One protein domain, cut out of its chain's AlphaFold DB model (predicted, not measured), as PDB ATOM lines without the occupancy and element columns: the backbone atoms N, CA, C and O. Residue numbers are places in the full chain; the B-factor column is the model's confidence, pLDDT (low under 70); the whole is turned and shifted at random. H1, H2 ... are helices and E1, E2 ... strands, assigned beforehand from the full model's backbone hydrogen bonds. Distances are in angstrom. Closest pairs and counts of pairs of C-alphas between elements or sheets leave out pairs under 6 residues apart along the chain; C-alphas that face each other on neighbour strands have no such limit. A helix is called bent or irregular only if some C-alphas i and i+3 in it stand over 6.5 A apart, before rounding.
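This is residues 6 to 114 of the 119 residues of the protein "Alkanesulfonate monooxygenase SsuD/methylene tetrahydromethanopterin reductase-like flavin-dependent oxidoreductase (Luciferase family)" of Rhizobium sp. BK327 (UniProt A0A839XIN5). Two small pairs of parallel strands, E1 beside E2 and E3 beside E4, follow each other where E2 turns into E3, and H4 packs beside both pairs. H1 extends from the first pair along the long axis, while the kinked H2 runs crosswise at the other end, with the short H3 beside it. The 109 printed residues include four named helices and four named strands in the order E1, H1, E2, E3, H2, H3, E4, H4; the class is mostly helix. The whole is flat, spanning 48 by 35 by 17 A, and only just loose, close to compact, with a radius of gyration of the C-alphas of 16.2 A.

E1, residues 6 to 9, begins at C-alpha 6 (245.554, 198.340, 198.589) and measures 9.6 A. H1, residues 14 to 30, measures 24.8 A and is irregular, with C-alphas 16 and 19 standing 7.2 A apart. E2, residues 40 to 44, measures 13.1 A, and E3, residues 46 to 48, measures 6.9 A. H2, residues 52 to 74, measures 30.2 A from C-alpha 52 at (221.863, 210.236, 201.758). It has a kink of 37 degrees near residue 61 and is only just irregular, with C-alphas 58 and 61 standing 6.9 A apart. H3, residues 81 to 88, measures 10.5 A; E4, residues 95 to 97, measures 6.7 A. H4, residues 99 to 113, measures 21.0 A and ends at C-alpha 113 (243.057, 201.784, 209.780).

E1 and E2 are parallel neighbours at 33 degrees, with N 7 and O 41 within hydrogen-bond range at 2.9 A. E1, H1 and E2 form a strand-helix-strand unit, two parallel neighbour strands with a helix between, with a right-handed crossover. E2 runs on into E3 at 69 degrees. E3 and E4 are parallel at 24 degrees, with N 47 and O 95 at 3.1 A; with H2 and H3 between them they form a second such unit, also right-handed. The closest C-alphas of E4 and H4, Leu 95 and Val 102, are 5.4 A apart. H4 touches H1 with residues 109 to 113 alone, at a steep tilt of 45 degrees, the same way; their closest C-alphas, Arg 18 and Leu 113, are 5.0 A apart. H2 and H3 only just touch, with 3 pairs of C-alphas within 8 A, the closest being Tyr 60 and Phe 84 at 7.4 A. H1 and H2 are apart. Every O i to N i+4 pair is within hydrogen-bond range in H3 and H4, against 10 of 13 in H1 and 16 of 19 in H2.

The C-alphas farthest apart, Gly 32 and Lys 57, are 48.2 A apart. The printed part has no cut, and no link is long. Its mean pLDDT is 95.9, and no printed residue is under 70.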
ATOM      1  N   MET A   6     246.954 197.987 198.858       97.56
ATOM      2  CA  MET A   6     245.554 198.340 198.589       97.56
ATOM      3  C   MET A   6     244.627 197.320 199.251       97.56
ATOM      4  O   MET A   6     244.693 196.133 198.936       97.56
ATOM      5  N   VAL A   7     243.752 197.778 200.147       97.12
ATOM      6  CA  VAL A   7     242.783 196.928 200.851       97.12
ATOM      7  C   VAL A   7     241.405 197.084 200.215       97.12
ATOM      8  O   VAL A   7     240.820 198.165 200.246       97.12
ATOM      9  N   ALA A   8     240.869 195.998 199.660       96.94
ATOM     10  CA  ALA A   8     239.485 195.957 199.202       96.94
ATOM     11  C   ALA A   8     238.541 195.700 200.388       96.94
ATOM     12  O   ALA A   8     238.624 194.658 201.040       96.94
ATOM     13  N   ILE A   9     237.631 196.636 200.650       95.94
ATOM     14  CA  ILE A   9     236.638 196.531 201.723       95.94
ATOM     15  C   ILE A   9     235.353 195.958 201.127       95.94
ATOM     16  O   ILE A   9     234.572 196.658 200.485       95.94
ATOM     17  N   ILE A  10     235.154 194.655 201.324       89.88
ATOM     18  CA  ILE A  10     234.027 193.896 200.771       89.88
ATOM     19  C   ILE A  10     233.233 193.307 201.939       89.88
ATOM     20  O   ILE A  10     233.438 192.166 202.350       89.88
ATOM     21  N   GLY A  11     232.338 194.119 202.504       88.19
ATOM     22  CA  GLY A  11     231.511 193.749 203.651       88.19
ATOM     23  C   GLY A  11     232.162 194.019 205.014       88.19
ATOM     24  O   GLY A  11     233.368 194.210 205.147       88.19
ATOM     25  N   GLY A  12     231.327 194.044 206.058       90.19
ATOM     26  CA  GLY A  12     231.751 194.398 207.415       90.19
ATOM     27  C   GLY A  12     232.050 195.890 207.586       90.19
ATOM     28  O   GLY A  12     231.516 196.718 206.848       90.19
ATOM     29  N   SER A  13     232.881 196.199 208.582       94.38
ATOM     30  CA  SER A  13     233.333 197.549 208.930       94.38
ATOM     31  C   SER A  13     234.837 197.697 208.672       94.38
ATOM     32  O   SER A  13     235.561 196.696 208.639       94.38
ATOM     33  N   PHE A  14     235.321 198.929 208.512       95.94
ATOM     34  CA  PHE A  14     236.735 199.209 208.224       95.94
ATOM     35  C   PHE A  14     237.668 198.698 209.333       95.94
ATOM     36  O   PHE A  14     238.718 198.129 209.047       95.94
ATOM     37  N   GLU A  15     237.257 198.797 210.598       95.81
ATOM     38  CA  GLU A  15     238.045 198.383 211.766       95.81
ATOM     39  C   GLU A  15     238.434 196.900 211.720       95.81
ATOM     40  O   GLU A  15     239.496 196.519 212.208       95.81
ATOM     41  N   ARG A  16     237.615 196.049 211.088       95.44
ATOM     42  CA  ARG A  16     237.909 194.612 210.957       95.44
ATOM     43  C   ARG A  16     239.176 194.334 210.147       95.44
ATOM     44  O   ARG A  16     239.758 193.263 210.297       95.44
ATOM     45  N   PHE A  17     239.607 195.277 209.313       96.75
ATOM     46  CA  PHE A  17     240.807 195.154 208.486       96.75
ATOM     47  C   PHE A  17     242.066 195.684 209.181       96.75
ATOM     48  O   PHE A  17     243.174 195.450 208.694       96.75
ATOM     49  N   ARG A  18     241.928 196.341 210.341       97.75
ATOM     50  CA  ARG A  18     243.056 196.915 211.083       97.75
ATOM     51  C   ARG A  18     244.174 195.902 211.385       97.75
ATOM     52  O   ARG A  18     245.324 196.235 211.101       97.75
ATOM     53  N   PRO A  19     243.896 194.664 211.842       97.88
ATOM     54  CA  PRO A  19     244.959 193.691 212.101       97.88
ATOM     55  C   PRO A  19     245.808 193.357 210.865       97.88
ATOM     56  O   PRO A  19     247.013 193.144 210.986       97.88
ATOM     57  N   LEU A  20     245.209 193.347 209.665       96.69
ATOM     58  CA  LEU A  20     245.930 193.091 208.411       96.69
ATOM     59  C   LEU A  20     246.827 194.274 208.028       96.69
ATOM     60  O   LEU A  20     247.961 194.080 207.592       96.69
ATOM     61  N   VAL A  21     246.338 195.498 208.235       98.12
ATOM     62  CA  VAL A  21     247.116 196.726 208.023       98.12
ATOM     63  C   VAL A  21     248.303 196.805 208.986       98.12
ATOM     64  O   VAL A  21     249.421 197.111 208.564       98.12
ATOM     65  N   ASP A  22     248.091 196.484 210.263       98.25
ATOM     66  CA  ASP A  22     249.172 196.446 211.250       98.25
ATOM     67  C   ASP A  22     250.203 195.374 210.902       98.25
ATOM     68  O   ASP A  22     251.400 195.649 210.948       98.25
ATOM     69  N   LEU A  23     249.763 194.182 210.481       98.06
ATOM     70  CA  LEU A  23     250.663 193.120 210.036       98.06
ATOM     71  C   LEU A  23     251.542 193.578 208.865       98.06
ATOM     72  O   LEU A  23     252.757 193.394 208.913       98.06
ATOM     73  N   TYR A  24     250.955 194.222 207.853       98.00
ATOM     74  CA  TYR A  24     251.692 194.783 206.719       98.00
ATOM     75  C   TYR A  24     252.759 195.791 207.171       98.00
ATOM     76  O   TYR A  24     253.930 195.670 206.802       98.00
ATOM     77  N   ARG A  25     252.382 196.754 208.020       97.94
ATOM     78  CA  ARG A  25     253.317 197.772 208.520       97.94
ATOM     79  C   ARG A  25     254.411 197.162 209.393       97.94
ATOM     80  O   ARG A  25     255.569 197.555 209.277       97.94
ATOM     81  N   ASN A  26     254.068 196.203 210.250       97.88
ATOM     82  CA  ASN A  26     255.017 195.508 211.119       97.88
ATOM     83  C   ASN A  26     256.027 194.702 210.293       97.88
ATOM     84  O   ASN A  26     257.229 194.822 210.524       97.88
ATOM     85  N   ALA A  27     255.556 193.944 209.299       97.50
ATOM     86  CA  ALA A  27     256.409 193.178 208.395       97.50
ATOM     87  C   ALA A  27     257.325 194.093 207.567       97.50
ATOM     88  O   ALA A  27     258.518 193.826 207.444       97.50
ATOM     89  N   GLY A  28     256.794 195.211 207.059       97.69
ATOM     90  CA  GLY A  28     257.577 196.215 206.339       97.69
ATOM     91  C   GLY A  28     258.700 196.810 207.189       97.69
ATOM     92  O   GLY A  28     259.844 196.861 206.735       97.69
ATOM     93  N   ARG A  29     258.408 197.189 208.442       97.12
ATOM     94  CA  ARG A  29     259.426 197.693 209.379       97.12
ATOM     95  C   ARG A  29     260.471 196.633 209.724       97.12
ATOM     96  O   ARG A  29     261.657 196.939 209.709       97.12
ATOM     97  N   ALA A  30     260.054 195.392 209.989       97.69
ATOM     98  CA  ALA A  30     260.973 194.287 210.273       97.69
ATOM     99  C   ALA A  30     261.915 193.988 209.091       97.69
ATOM    100  O   ALA A  30     263.063 193.608 209.297       97.69
ATOM    101  N   ALA A  31     261.456 194.221 207.859       97.38
ATOM    102  CA  ALA A  31     262.258 194.112 206.643       97.38
ATOM    103  C   ALA A  31     263.128 195.355 206.342       97.38
ATOM    104  O   ALA A  31     263.744 195.423 205.278       97.38
ATOM    105  N   GLY A  32     263.172 196.350 207.236       97.56
ATOM    106  CA  GLY A  32     263.979 197.565 207.077       97.56
ATOM    107  C   GLY A  32     263.402 198.596 206.100       97.56
ATOM    108  O   GLY A  32     264.125 199.482 205.645       97.56
ATOM    109  N   HIS A  33     262.118 198.500 205.739       97.69
ATOM    110  CA  HIS A  33     261.467 199.516 204.913       97.69
ATOM    111  C   HIS A  33     261.030 200.716 205.761       97.69
ATOM    112  O   HIS A  33     260.467 200.529 206.844       97.69
ATOM    113  N   PRO A  34     261.259 201.948 205.279       96.38
ATOM    114  CA  PRO A  34     260.943 203.128 206.058       96.38
ATOM    115  C   PRO A  34     259.422 203.408 206.033       96.38
ATOM    116  O   PRO A  34     258.757 203.063 205.045       96.38
ATOM    117  N   PRO A  35     258.841 203.986 207.105       94.31
ATOM    118  CA  PRO A  35     257.389 204.101 207.270       94.31
ATOM    119  C   PRO A  35     256.665 204.828 206.131       94.31
ATOM    120  O   PRO A  35     255.554 204.443 205.777       94.31
ATOM    121  N   GLU A  36     257.294 205.826 205.515       94.81
ATOM    122  CA  GLU A  36     256.734 206.621 204.418       94.81
ATOM    123  C   GLU A  36     256.501 205.820 203.129       94.81
ATOM    124  O   GLU A  36     255.691 206.220 202.295       94.81
ATOM    125  N   LYS A  37     257.164 204.666 202.967       95.56
ATOM    126  CA  LYS A  37     256.902 203.733 201.856       95.56
ATOM    127  C   LYS A  37     255.785 202.738 202.169       95.56
ATOM    128  O   LYS A  37     255.253 202.119 201.253       95.56
ATOM    129  N   LEU A  38     255.427 202.578 203.443       97.19
ATOM    130  CA  LEU A  38     254.437 201.608 203.909       97.19
ATOM    131  C   LEU A  38     253.020 202.200 203.876       97.19
ATOM    132  O   LEU A  38     252.314 202.243 204.890       97.19
ATOM    133  N   THR A  39     252.621 202.703 202.706       97.75
ATOM    134  CA  THR A  39     251.325 203.353 202.512       97.75
ATOM    135  C   THR A  39     250.203 202.334 202.347       97.75
ATOM    136  O   THR A  39     250.380 201.245 201.800       97.75
ATOM    137  N   VAL A  40     249.020 202.706 202.833       98.31
ATOM    138  CA  VAL A  40     247.802 201.905 202.709       98.31
ATOM    139  C   VAL A  40     246.776 202.732 201.961       98.31
ATOM    140  O   VAL A  40     246.495 203.861 202.350       98.31
ATOM    141  N   GLY A  41     246.247 202.209 200.868       98.00
ATOM    142  CA  GLY A  41     245.055 202.729 200.219       98.00
ATOM    143  C   GLY A  41     243.893 201.769 200.418       98.00
ATOM    144  O   GLY A  41     244.076 200.577 200.675       98.00
ATOM    145  N   VAL A  42     242.688 202.296 200.289       97.69
ATOM    146  CA  VAL A  42     241.454 201.534 200.410       97.69
ATOM    147  C   VAL A  42     240.724 201.560 199.078       97.69
ATOM    148  O   VAL A  42     240.832 202.517 198.329       97.69
ATOM    149  N   HIS A  43     240.023 200.478 198.763       97.44
ATOM    150  CA  HIS A  43     239.046 200.430 197.687       97.44
ATOM    151  C   HIS A  43     237.715 199.975 198.284       97.44
ATOM    152  O   HIS A  43     237.621 198.870 198.828       97.44
ATOM    153  N   ALA A  44     236.700 200.830 198.203       96.62
ATOM    154  CA  ALA A  44     235.373 200.584 198.752       96.62
ATOM    155  C   ALA A  44     234.291 200.967 197.736       96.62
ATOM    156  O   ALA A  44     234.501 201.809 196.866       96.62
ATOM    157  N   VAL A  45     233.116 200.349 197.855       96.88
ATOM    158  CA  VAL A  45     231.950 200.724 197.044       96.88
ATOM    159  C   VAL A  45     231.447 202.086 197.511       96.88
ATOM    160  O   VAL A  45     231.213 202.269 198.708       96.88
ATOM    161  N   GLY A  46     231.252 203.022 196.582       96.56
ATOM    162  CA  GLY A  46     230.775 204.363 196.901       96.56
ATOM    163  C   GLY A  46     229.844 204.955 195.848       96.56
ATOM    164  O   GLY A  46     229.891 204.582 194.677       96.56
ATOM    165  N   PHE A  47     228.983 205.867 196.299       98.31
ATOM    166  CA  PHE A  47     228.061 206.643 195.470       98.31
ATOM    167  C   PHE A  47     227.630 207.905 196.226       98.31
ATOM    168  O   PHE A  47     227.190 207.815 197.371       98.31
ATOM    169  N   VAL A  48     227.753 209.071 195.593       98.38
ATOM    170  CA  VAL A  48     227.416 210.364 196.204       98.38
ATOM    171  C   VAL A  48     226.228 210.982 195.473       98.38
ATOM    172  O   VAL A  48     226.215 210.999 194.243       98.38
ATOM    173  N   ALA A  49     225.254 211.493 196.225       98.56
ATOM    174  CA  ALA A  49     224.132 212.289 195.716       98.56
ATOM    175  C   ALA A  49     223.867 213.490 196.640       98.56
ATOM    176  O   ALA A  49     224.546 213.640 197.655       98.56
ATOM    177  N   ASP A  50     222.875 214.327 196.331       98.38
ATOM    178  CA  ASP A  50     222.584 215.540 197.115       98.38
ATOM    179  C   ASP A  50     222.061 215.228 198.527       98.38
ATOM    180  O   ASP A  50     222.235 216.014 199.459       98.38
ATOM    181  N   SER A  51     221.453 214.053 198.713       98.44
ATOM    182  CA  SER A  51     221.045 213.546 200.023       98.44
ATOM    183  C   SER A  51     221.392 212.070 200.198       98.44
ATOM    184  O   SER A  51     221.373 211.282 199.249       98.44
ATOM    185  N   THR A  52     221.622 211.653 201.445       97.88
ATOM    186  CA  THR A  52     221.863 210.236 201.758       97.88
ATOM    187  C   THR A  52     220.698 209.329 201.337       97.88
ATOM    188  O   THR A  52     220.919 208.234 200.817       97.88
ATOM    189  N   GLY A  53     219.452 209.785 201.499       98.00
ATOM    190  CA  GLY A  53     218.270 209.026 201.077       98.00
ATOM    191  C   GLY A  53     218.206 208.818 199.562       98.00
ATOM    192  O   GLY A  53     217.895 207.718 199.102       98.00
ATOM    193  N   GLU A  54     218.546 209.848 198.785       98.44
ATOM    194  CA  GLU A  54     218.642 209.753 197.330       98.44
ATOM    195  C   GLU A  54     219.770 208.815 196.899       98.44
ATOM    196  O   GLU A  54     219.533 207.927 196.084       98.44
ATOM    197  N   ALA A  55     220.961 208.938 197.493       98.56
ATOM    198  CA  ALA A  55     222.104 208.084 197.176       98.56
ATOM    199  C   ALA A  55     221.763 206.591 197.338       98.56
ATOM    200  O   ALA A  55     221.984 205.783 196.434       98.56
ATOM    201  N   ILE A  56     221.144 206.234 198.469       98.06
ATOM    202  CA  ILE A  56     220.686 204.873 198.784       98.06
ATOM    203  C   ILE A  56     219.623 204.407 197.784       98.06
ATOM    204  O   ILE A  56     219.731 203.306 197.239       98.06
ATOM    205  N   LYS A  57     218.598 205.233 197.527       98.00
ATOM    206  CA  LYS A  57     217.498 204.900 196.608       98.00
ATOM    207  C   LYS A  57     217.997 204.679 195.179       98.00
ATOM    208  O   LYS A  57     217.530 203.752 194.522       98.00
ATOM    209  N   THR A  58     218.923 205.511 194.715       98.31
ATOM    210  CA  THR A  58     219.464 205.471 193.351       98.31
ATOM    211  C   THR A  58     220.405 204.288 193.151       98.31
ATOM    212  O   THR A  58     220.340 203.619 192.122       98.31
ATOM    213  N   PHE A  59     221.246 203.975 194.139       98.12
ATOM    214  CA  PHE A  59     222.242 202.912 194.005       98.12
ATOM    215  C   PHE A  59     221.667 201.499 194.207       98.12
ATOM    216  O   PHE A  59     222.111 200.546 193.559       98.12
ATOM    217  N   TYR A  60     220.667 201.343 195.085       97.88
ATOM    218  CA  TYR A  60     220.139 200.030 195.477       97.88
ATOM    219  C   TYR A  60     219.686 199.131 194.309       97.88
ATOM    220  O   TYR A  60     220.073 197.961 194.315       97.88
ATOM    221  N   PRO A  61     218.915 199.597 193.302       97.00
ATOM    222  CA  PRO A  61     218.426 198.720 192.236       97.00
ATOM    223  C   PRO A  61     219.561 198.076 191.433       97.00
ATOM    224  O   PRO A  61     219.544 196.867 191.203       97.00
ATOM    225  N   GLY A  62     220.580 198.865 191.069       95.94
ATOM    226  CA  GLY A  62     221.748 198.376 190.334       95.94
ATOM    227  C   GLY A  62     222.581 197.404 191.166       95.94
ATOM    228  O   GLY A  62     222.944 196.329 190.687       95.94
ATOM    229  N   TRP A  63     222.810 197.731 192.441       95.88
ATOM    230  CA  TRP A  63     223.497 196.832 193.369       95.88
ATOM    231  C   TRP A  63     222.746 195.506 193.550       95.88
ATOM    232  O   TRP A  63     223.350 194.439 193.461       95.88
ATOM    233  N   SER A  64     221.428 195.562 193.759       95.81
ATOM    234  CA  SER A  64     220.587 194.386 193.987       95.81
ATOM    235  C   SER A  64     220.574 193.459 192.776       95.81
ATOM    236  O   SER A  64     220.663 192.241 192.940       95.81
ATOM    237  N   HIS A  65     220.486 194.024 191.569       94.94
ATOM    238  CA  HIS A  65     220.557 193.269 190.320       94.94
ATOM    239  C   HIS A  65     221.922 192.591 190.171       94.94
ATOM    240  O   HIS A  65     222.001 191.371 190.049       94.94
ATOM    241  N   MET A  66     223.006 193.366 190.284       93.56
ATOM    242  CA  MET A  66     224.377 192.866 190.158       93.56
ATOM    243  C   MET A  66     224.676 191.741 191.157       93.56
ATOM    244  O   MET A  66     225.196 190.697 190.769       93.56
ATOM    245  N   VAL A  67     224.359 191.931 192.440       92.75
ATOM    246  CA  VAL A  67     224.646 190.931 193.478       92.75
ATOM    247  C   VAL A  67     223.792 189.680 193.306       92.75
ATOM    248  O   VAL A  67     224.297 188.582 193.518       92.75
ATOM    249  N   THR A  68     222.535 189.818 192.881       91.88
ATOM    250  CA  THR A  68     221.675 188.658 192.606       91.88
ATOM    251  C   THR A  68     222.195 187.853 191.419       91.88
ATOM    252  O   THR A  68     222.239 186.629 191.492       91.88
ATOM    253  N   ASP A  69     222.629 188.517 190.349       92.44
ATOM    254  CA  ASP A  69     223.138 187.847 189.153       92.44
ATOM    255  C   ASP A  69     224.477 187.159 189.399       92.44
ATOM    256  O   ASP A  69     224.594 185.950 189.196       92.44
ATOM    257  N   ILE A  70     225.452 187.897 189.933       88.25
ATOM    258  CA  ILE A  70     226.767 187.348 190.289       88.25
ATOM    259  C   ILE A  70     226.622 186.266 191.368       88.25
ATOM    260  O   ILE A  70     227.358 185.278 191.372       88.25
ATOM    261  N   GLY A  71     225.667 186.423 192.286       87.88
ATOM    262  CA  GLY A  71     225.418 185.459 193.351       87.88
ATOM    263  C   GLY A  71     224.983 184.090 192.837       87.88
ATOM    264  O   GLY A  71     225.438 183.085 193.384       87.88
ATOM    265  N   ARG A  72     224.210 184.028 191.741       90.38
ATOM    266  CA  ARG A  72     223.838 182.753 191.096       90.38
ATOM    267  C   ARG A  72     225.058 181.981 190.598       90.38
ATOM    268  O   ARG A  72     225.085 180.760 190.709       90.38
ATOM    269  N   GLU A  73     226.068 182.681 190.093       92.25
ATOM    270  CA  GLU A  73     227.304 182.070 189.588       92.25
ATOM    271  C   GLU A  73     228.277 181.694 190.713       92.25
ATOM    272  O   GLU A  73     229.019 180.721 190.600       92.25
ATOM    273  N   ARG A  74     228.288 182.467 191.808       88.62
ATOM    274  CA  ARG A  74     229.271 182.341 192.900       88.62
ATOM    275  C   ARG A  74     228.753 181.626 194.148       88.62
ATOM    276  O   ARG A  74     229.485 181.523 195.131       88.62
ATOM    277  N   GLY A  75     227.508 181.152 194.129       88.94
ATOM    278  CA  GLY A  75     226.868 180.489 195.268       88.94
ATOM    279  C   GLY A  75     226.561 181.432 196.438       88.94
ATOM    280  O   GLY A  75     226.497 180.989 197.583       88.94
ATOM    281  N   TRP A  76     226.412 182.734 196.180       87.19
ATOM    282  CA  TRP A  76     226.017 183.703 197.205       87.19
ATOM    283  C   TRP A  76     224.492 183.749 197.338       87.19
ATOM    284  O   TRP A  76     223.785 183.545 196.347       87.19
ATOM    285  N   PRO A  77     223.959 184.043 198.538       86.38
ATOM    286  CA  PRO A  77     222.531 184.282 198.682       86.38
ATOM    287  C   PRO A  77     222.093 185.488 197.830       86.38
ATOM    288  O   PRO A  77     222.906 186.384 197.573       86.38
ATOM    289  N   PRO A  78     220.814 185.544 197.416       88.19
ATOM    290  CA  PRO A  78     220.266 186.701 196.717       88.19
ATOM    291  C   PRO A  78     220.475 187.996 197.503       88.19
ATOM    292  O   PRO A  78     220.522 187.992 198.739       88.19
ATOM    293  N   ALA A  79     220.550 189.113 196.782       90.12
ATOM    294  CA  ALA A  79     220.688 190.420 197.400       90.12
ATOM    295  C   ALA A  79     219.519 190.695 198.359       90.12
ATOM    296  O   ALA A  79     218.350 190.573 197.991       90.12
ATOM    297  N   SER A  80     219.831 191.097 199.591       93.56
ATOM    298  CA  SER A  80     218.833 191.501 200.582       93.56
ATOM    299  C   SER A  80     218.894 193.001 200.820       93.56
ATOM    300  O   SER A  80     219.972 193.568 201.022       93.56
ATOM    301  N   ARG A  81     217.722 193.642 200.893       94.62
ATOM    302  CA  ARG A  81     217.629 195.053 201.280       94.62
ATOM    303  C   ARG A  81     218.243 195.309 202.656       94.62
ATOM    304  O   ARG A  81     218.970 196.278 202.826       94.62
ATOM    305  N   GLN A  82     218.030 194.397 203.603       95.69
ATOM    306  CA  GLN A  82     218.611 194.496 204.940       95.69
ATOM    307  C   GLN A  82     220.145 194.454 204.897       95.69
ATOM    308  O   GLN A  82     220.803 195.195 205.624       95.69
ATOM    309  N   GLN A  83     220.724 193.612 204.034       93.94
ATOM    310  CA  GLN A  83     222.175 193.538 203.861       93.94
ATOM    311  C   GLN A  83     222.720 194.840 203.267       93.94
ATOM    312  O   GLN A  83     223.735 195.348 203.739       93.94
ATOM    313  N   PHE A  84     222.037 195.391 202.260       96.38
ATOM    314  CA  PHE A  84     222.392 196.681 201.677       96.38
ATOM    315  C   PHE A  84     222.377 197.801 202.716       96.38
ATOM    316  O   PHE A  84     223.376 198.497 202.890       96.38
ATOM    317  N   ASP A  85     221.273 197.928 203.452       96.31
ATOM    318  CA  ASP A  85     221.111 198.967 204.465       96.31
ATOM    319  C   ASP A  85     222.171 198.831 205.572       96.31
ATOM    320  O   ASP A  85     222.731 199.832 206.018       96.31
ATOM    321  N   ALA A  86     222.534 197.601 205.958       95.69
ATOM    322  CA  ALA A  86     223.618 197.352 206.907       95.69
ATOM    323  C   ALA A  86     224.997 197.796 206.383       95.69
ATOM    324  O   ALA A  86     225.825 198.271 207.162       95.69
ATOM    325  N   MET A  87     225.262 197.673 205.078       96.31
ATOM    326  CA  MET A  87     226.497 198.188 204.471       96.31
ATOM    327  C   MET A  87     226.482 199.716 204.328       96.31
ATOM    328  O   MET A  87     227.534 200.343 204.464       96.31
ATOM    329  N   CYS A  88     225.315 200.328 204.112       96.81
ATOM    330  CA  CYS A  88     225.147 201.785 204.067       96.81
ATOM    331  C   CYS A  88     225.181 202.442 205.456       96.81
ATOM    332  O   CYS A  88     225.569 203.607 205.563       96.81
ATOM    333  N   ALA A  89     224.831 201.708 206.517       94.62
ATOM    334  CA  ALA A  89     224.810 202.187 207.900       94.62
ATOM    335  C   ALA A  89     226.143 202.845 208.324       94.62
ATOM    336  O   ALA A  89     227.181 202.563 207.719       94.62
ATOM    337  N   PRO A  90     226.172 203.671 209.390       92.38
ATOM    338  CA  PRO A  90     227.367 204.430 209.779       92.38
ATOM    339  C   PRO A  90     228.652 203.596 209.909       92.38
ATOM    340  O   PRO A  90     229.707 204.045 209.483       92.38
ATOM    341  N   ARG A  91     228.562 202.357 210.415       91.31
ATOM    342  CA  ARG A  91     229.706 201.424 210.530       91.31
ATOM    343  C   ARG A  91     229.815 200.405 209.391       91.31
ATOM    344  O   ARG A  91     230.626 199.487 209.462       91.31
ATOM    345  N   GLY A  92     228.966 200.519 208.381       95.25
ATOM    346  CA  GLY A  92     228.992 199.668 207.203       95.25
ATOM    347  C   GLY A  92     230.089 200.073 206.217       95.25
ATOM    348  O   GLY A  92     230.635 201.175 206.269       95.25
ATOM    349  N   SER A  93     230.406 199.154 205.312       95.81
ATOM    350  CA  SER A  93     231.526 199.255 204.365       95.81
ATOM    351  C   SER A  93     231.280 200.179 203.174       95.81
ATOM    352  O   SER A  93     232.231 200.507 202.468       95.81
ATOM    353  N   PHE A  94     230.038 200.592 202.916       97.75
ATOM    354  CA  PHE A  94     229.722 201.420 201.755       97.75
ATOM    355  C   PHE A  94     229.924 202.900 202.052       97.75
ATOM    356  O   PHE A  94     229.428 203.431 203.047       97.75
ATOM    357  N   LEU A  95     230.605 203.578 201.137       98.00
ATOM    358  CA  LEU A  95     230.767 205.026 201.092       98.00
ATOM    359  C   LEU A  95     229.631 205.636 200.254       98.00
ATOM    360  O   LEU A  95     229.865 206.259 199.221       98.00
ATOM    361  N   ILE A  96     228.388 205.377 200.669       98.44
ATOM    362  CA  ILE A  96     227.174 205.841 199.985       98.44
ATOM    363  C   ILE A  96     226.453 206.857 200.862       98.44
ATOM    364  O   ILE A  96     226.141 206.555 202.015       98.44
ATOM    365  N   GLY A  97     226.177 208.041 200.320       98.50
ATOM    366  CA  GLY A  97     225.486 209.102 201.045       98.50
ATOM    367  C   GLY A  97     225.590 210.464 200.367       98.50
ATOM    368  O   GLY A  97     225.985 210.568 199.208       98.50
ATOM    369  N   ASP A  98     225.259 211.513 201.110       98.56
ATOM    370  CA  ASP A  98     225.638 212.882 200.744       98.56
ATOM    371  C   ASP A  98     227.148 213.139 200.957       98.56
ATOM    372  O   ASP A  98     227.829 212.334 201.612       98.56
ATOM    373  N   PRO A  99     227.711 214.244 200.422       98.56
ATOM    374  CA  PRO A  99     229.140 214.531 200.544       98.56
ATOM    375  C   PRO A  99     229.644 214.561 201.991       98.56
ATOM    376  O   PRO A  99     230.741 214.074 202.267       98.56
ATOM    377  N   ALA A 100     228.847 215.090 202.926       98.25
ATOM    378  CA  ALA A 100     229.229 215.180 204.334       98.25
ATOM    379  C   ALA A 100     229.300 213.791 204.985       98.25
ATOM    380  O   ALA A 100     230.268 213.472 205.678       98.25
ATOM    381  N   THR A 101     228.314 212.940 204.704       97.69
ATOM    382  CA  THR A 101     228.250 211.552 205.169       97.69
ATOM    383  C   THR A 101     229.423 210.737 204.632       97.69
ATOM    384  O   THR A 101     230.091 210.036 205.394       97.69
ATOM    385  N   VAL A 102     229.725 210.853 203.337       98.19
ATOM    386  CA  VAL A 102     230.843 210.122 202.726       98.19
ATOM    387  C   VAL A 102     232.188 210.611 203.262       98.19
ATOM    388  O   VAL A 102     233.013 209.787 203.655       98.19
ATOM    389  N   ALA A 103     232.395 211.925 203.378       97.81
ATOM    390  CA  ALA A 103     233.613 212.481 203.966       97.81
ATOM    391  C   ALA A 103     233.818 212.021 205.421       97.81
ATOM    392  O   ALA A 103     234.926 211.633 205.798       97.81
ATOM    393  N   ALA A 104     232.750 211.999 206.226       96.94
ATOM    394  CA  ALA A 104     232.802 211.512 207.603       96.94
ATOM    395  C   ALA A 104     233.197 210.027 207.677       96.94
ATOM    396  O   ALA A 104     234.050 209.660 208.486       96.94
ATOM    397  N   LYS A 105     232.644 209.178 206.801       96.88
ATOM    398  CA  LYS A 105     233.010 207.753 206.738       96.88
ATOM    399  C   LYS A 105     234.446 207.532 206.264       96.88
ATOM    400  O   LYS A 105     235.120 206.660 206.802       96.88
ATOM    401  N   ILE A 106     234.940 208.325 205.310       97.56
ATOM    402  CA  ILE A 106     236.348 208.267 204.874       97.56
ATOM    403  C   ILE A 106     237.275 208.619 206.040       97.56
ATOM    404  O   ILE A 106     238.243 207.904 206.285       97.56
ATOM    405  N   LYS A 107     236.953 209.669 206.802       97.38
ATOM    406  CA  LYS A 107     237.717 210.035 207.999       97.38
ATOM    407  C   LYS A 107     237.691 208.924 209.053       97.38
ATOM    408  O   LYS A 107     238.727 208.580 209.608       97.38
ATOM    409  N   GLN A 108     236.532 208.312 209.287       96.06
ATOM    410  CA  GLN A 108     236.431 207.171 210.197       96.06
ATOM    411  C   GLN A 108     237.275 205.979 209.715       96.06
ATOM    412  O   GLN A 108     237.899 205.304 210.530       96.06
ATOM    413  N   ALA A 109     237.310 205.713 208.407       96.88
ATOM    414  CA  ALA A 109     238.140 204.662 207.825       96.88
ATOM    415  C   ALA A 109     239.640 204.950 207.993       96.88
ATOM    416  O   ALA A 109     240.394 204.042 208.349       96.88
ATOM    417  N   ASP A 110     240.062 206.198 207.779       98.06
ATOM    418  CA  ASP A 110     241.430 206.661 208.027       98.06
ATOM    419  C   ASP A 110     241.853 206.393 209.478       98.06
ATOM    420  O   ASP A 110     242.834 205.687 209.725       98.06
ATOM    421  N   GLU A 111     241.050 206.845 210.442       97.75
ATOM    422  CA  GLU A 111     241.304 206.642 211.870       97.75
ATOM    423  C   GLU A 111     241.318 205.148 212.237       97.75
ATOM    424  O   GLU A 111     242.260 204.658 212.870       97.75
ATOM    425  N   ALA A 112     240.315 204.391 211.777       96.62
ATOM    426  CA  ALA A 112     240.173 202.959 212.036       96.62
ATOM    427  C   ALA A 112     241.383 202.144 211.562       96.62
ATOM    428  O   ALA A 112     241.821 201.214 212.243       96.62
ATOM    429  N   LEU A 113     241.938 202.492 210.400       97.50
ATOM    430  CA  LEU A 113     243.057 201.784 209.780       97.50
ATOM    431  C   LEU A 113     244.425 202.361 210.179       97.50
ATOM    432  O   LEU A 113     245.464 201.814 209.805       97.50
ATOM    433  N   GLY A 114     244.452 203.420 210.992       97.12
ATOM    434  CA  GLY A 114     245.687 204.054 211.453       97.12
ATOM    435  C   GLY A 114     246.396 204.827 210.348       97.12
ATOM    436  O   GLY A 114     247.609 204.694 210.198       97.12
TER     437      GLY A 114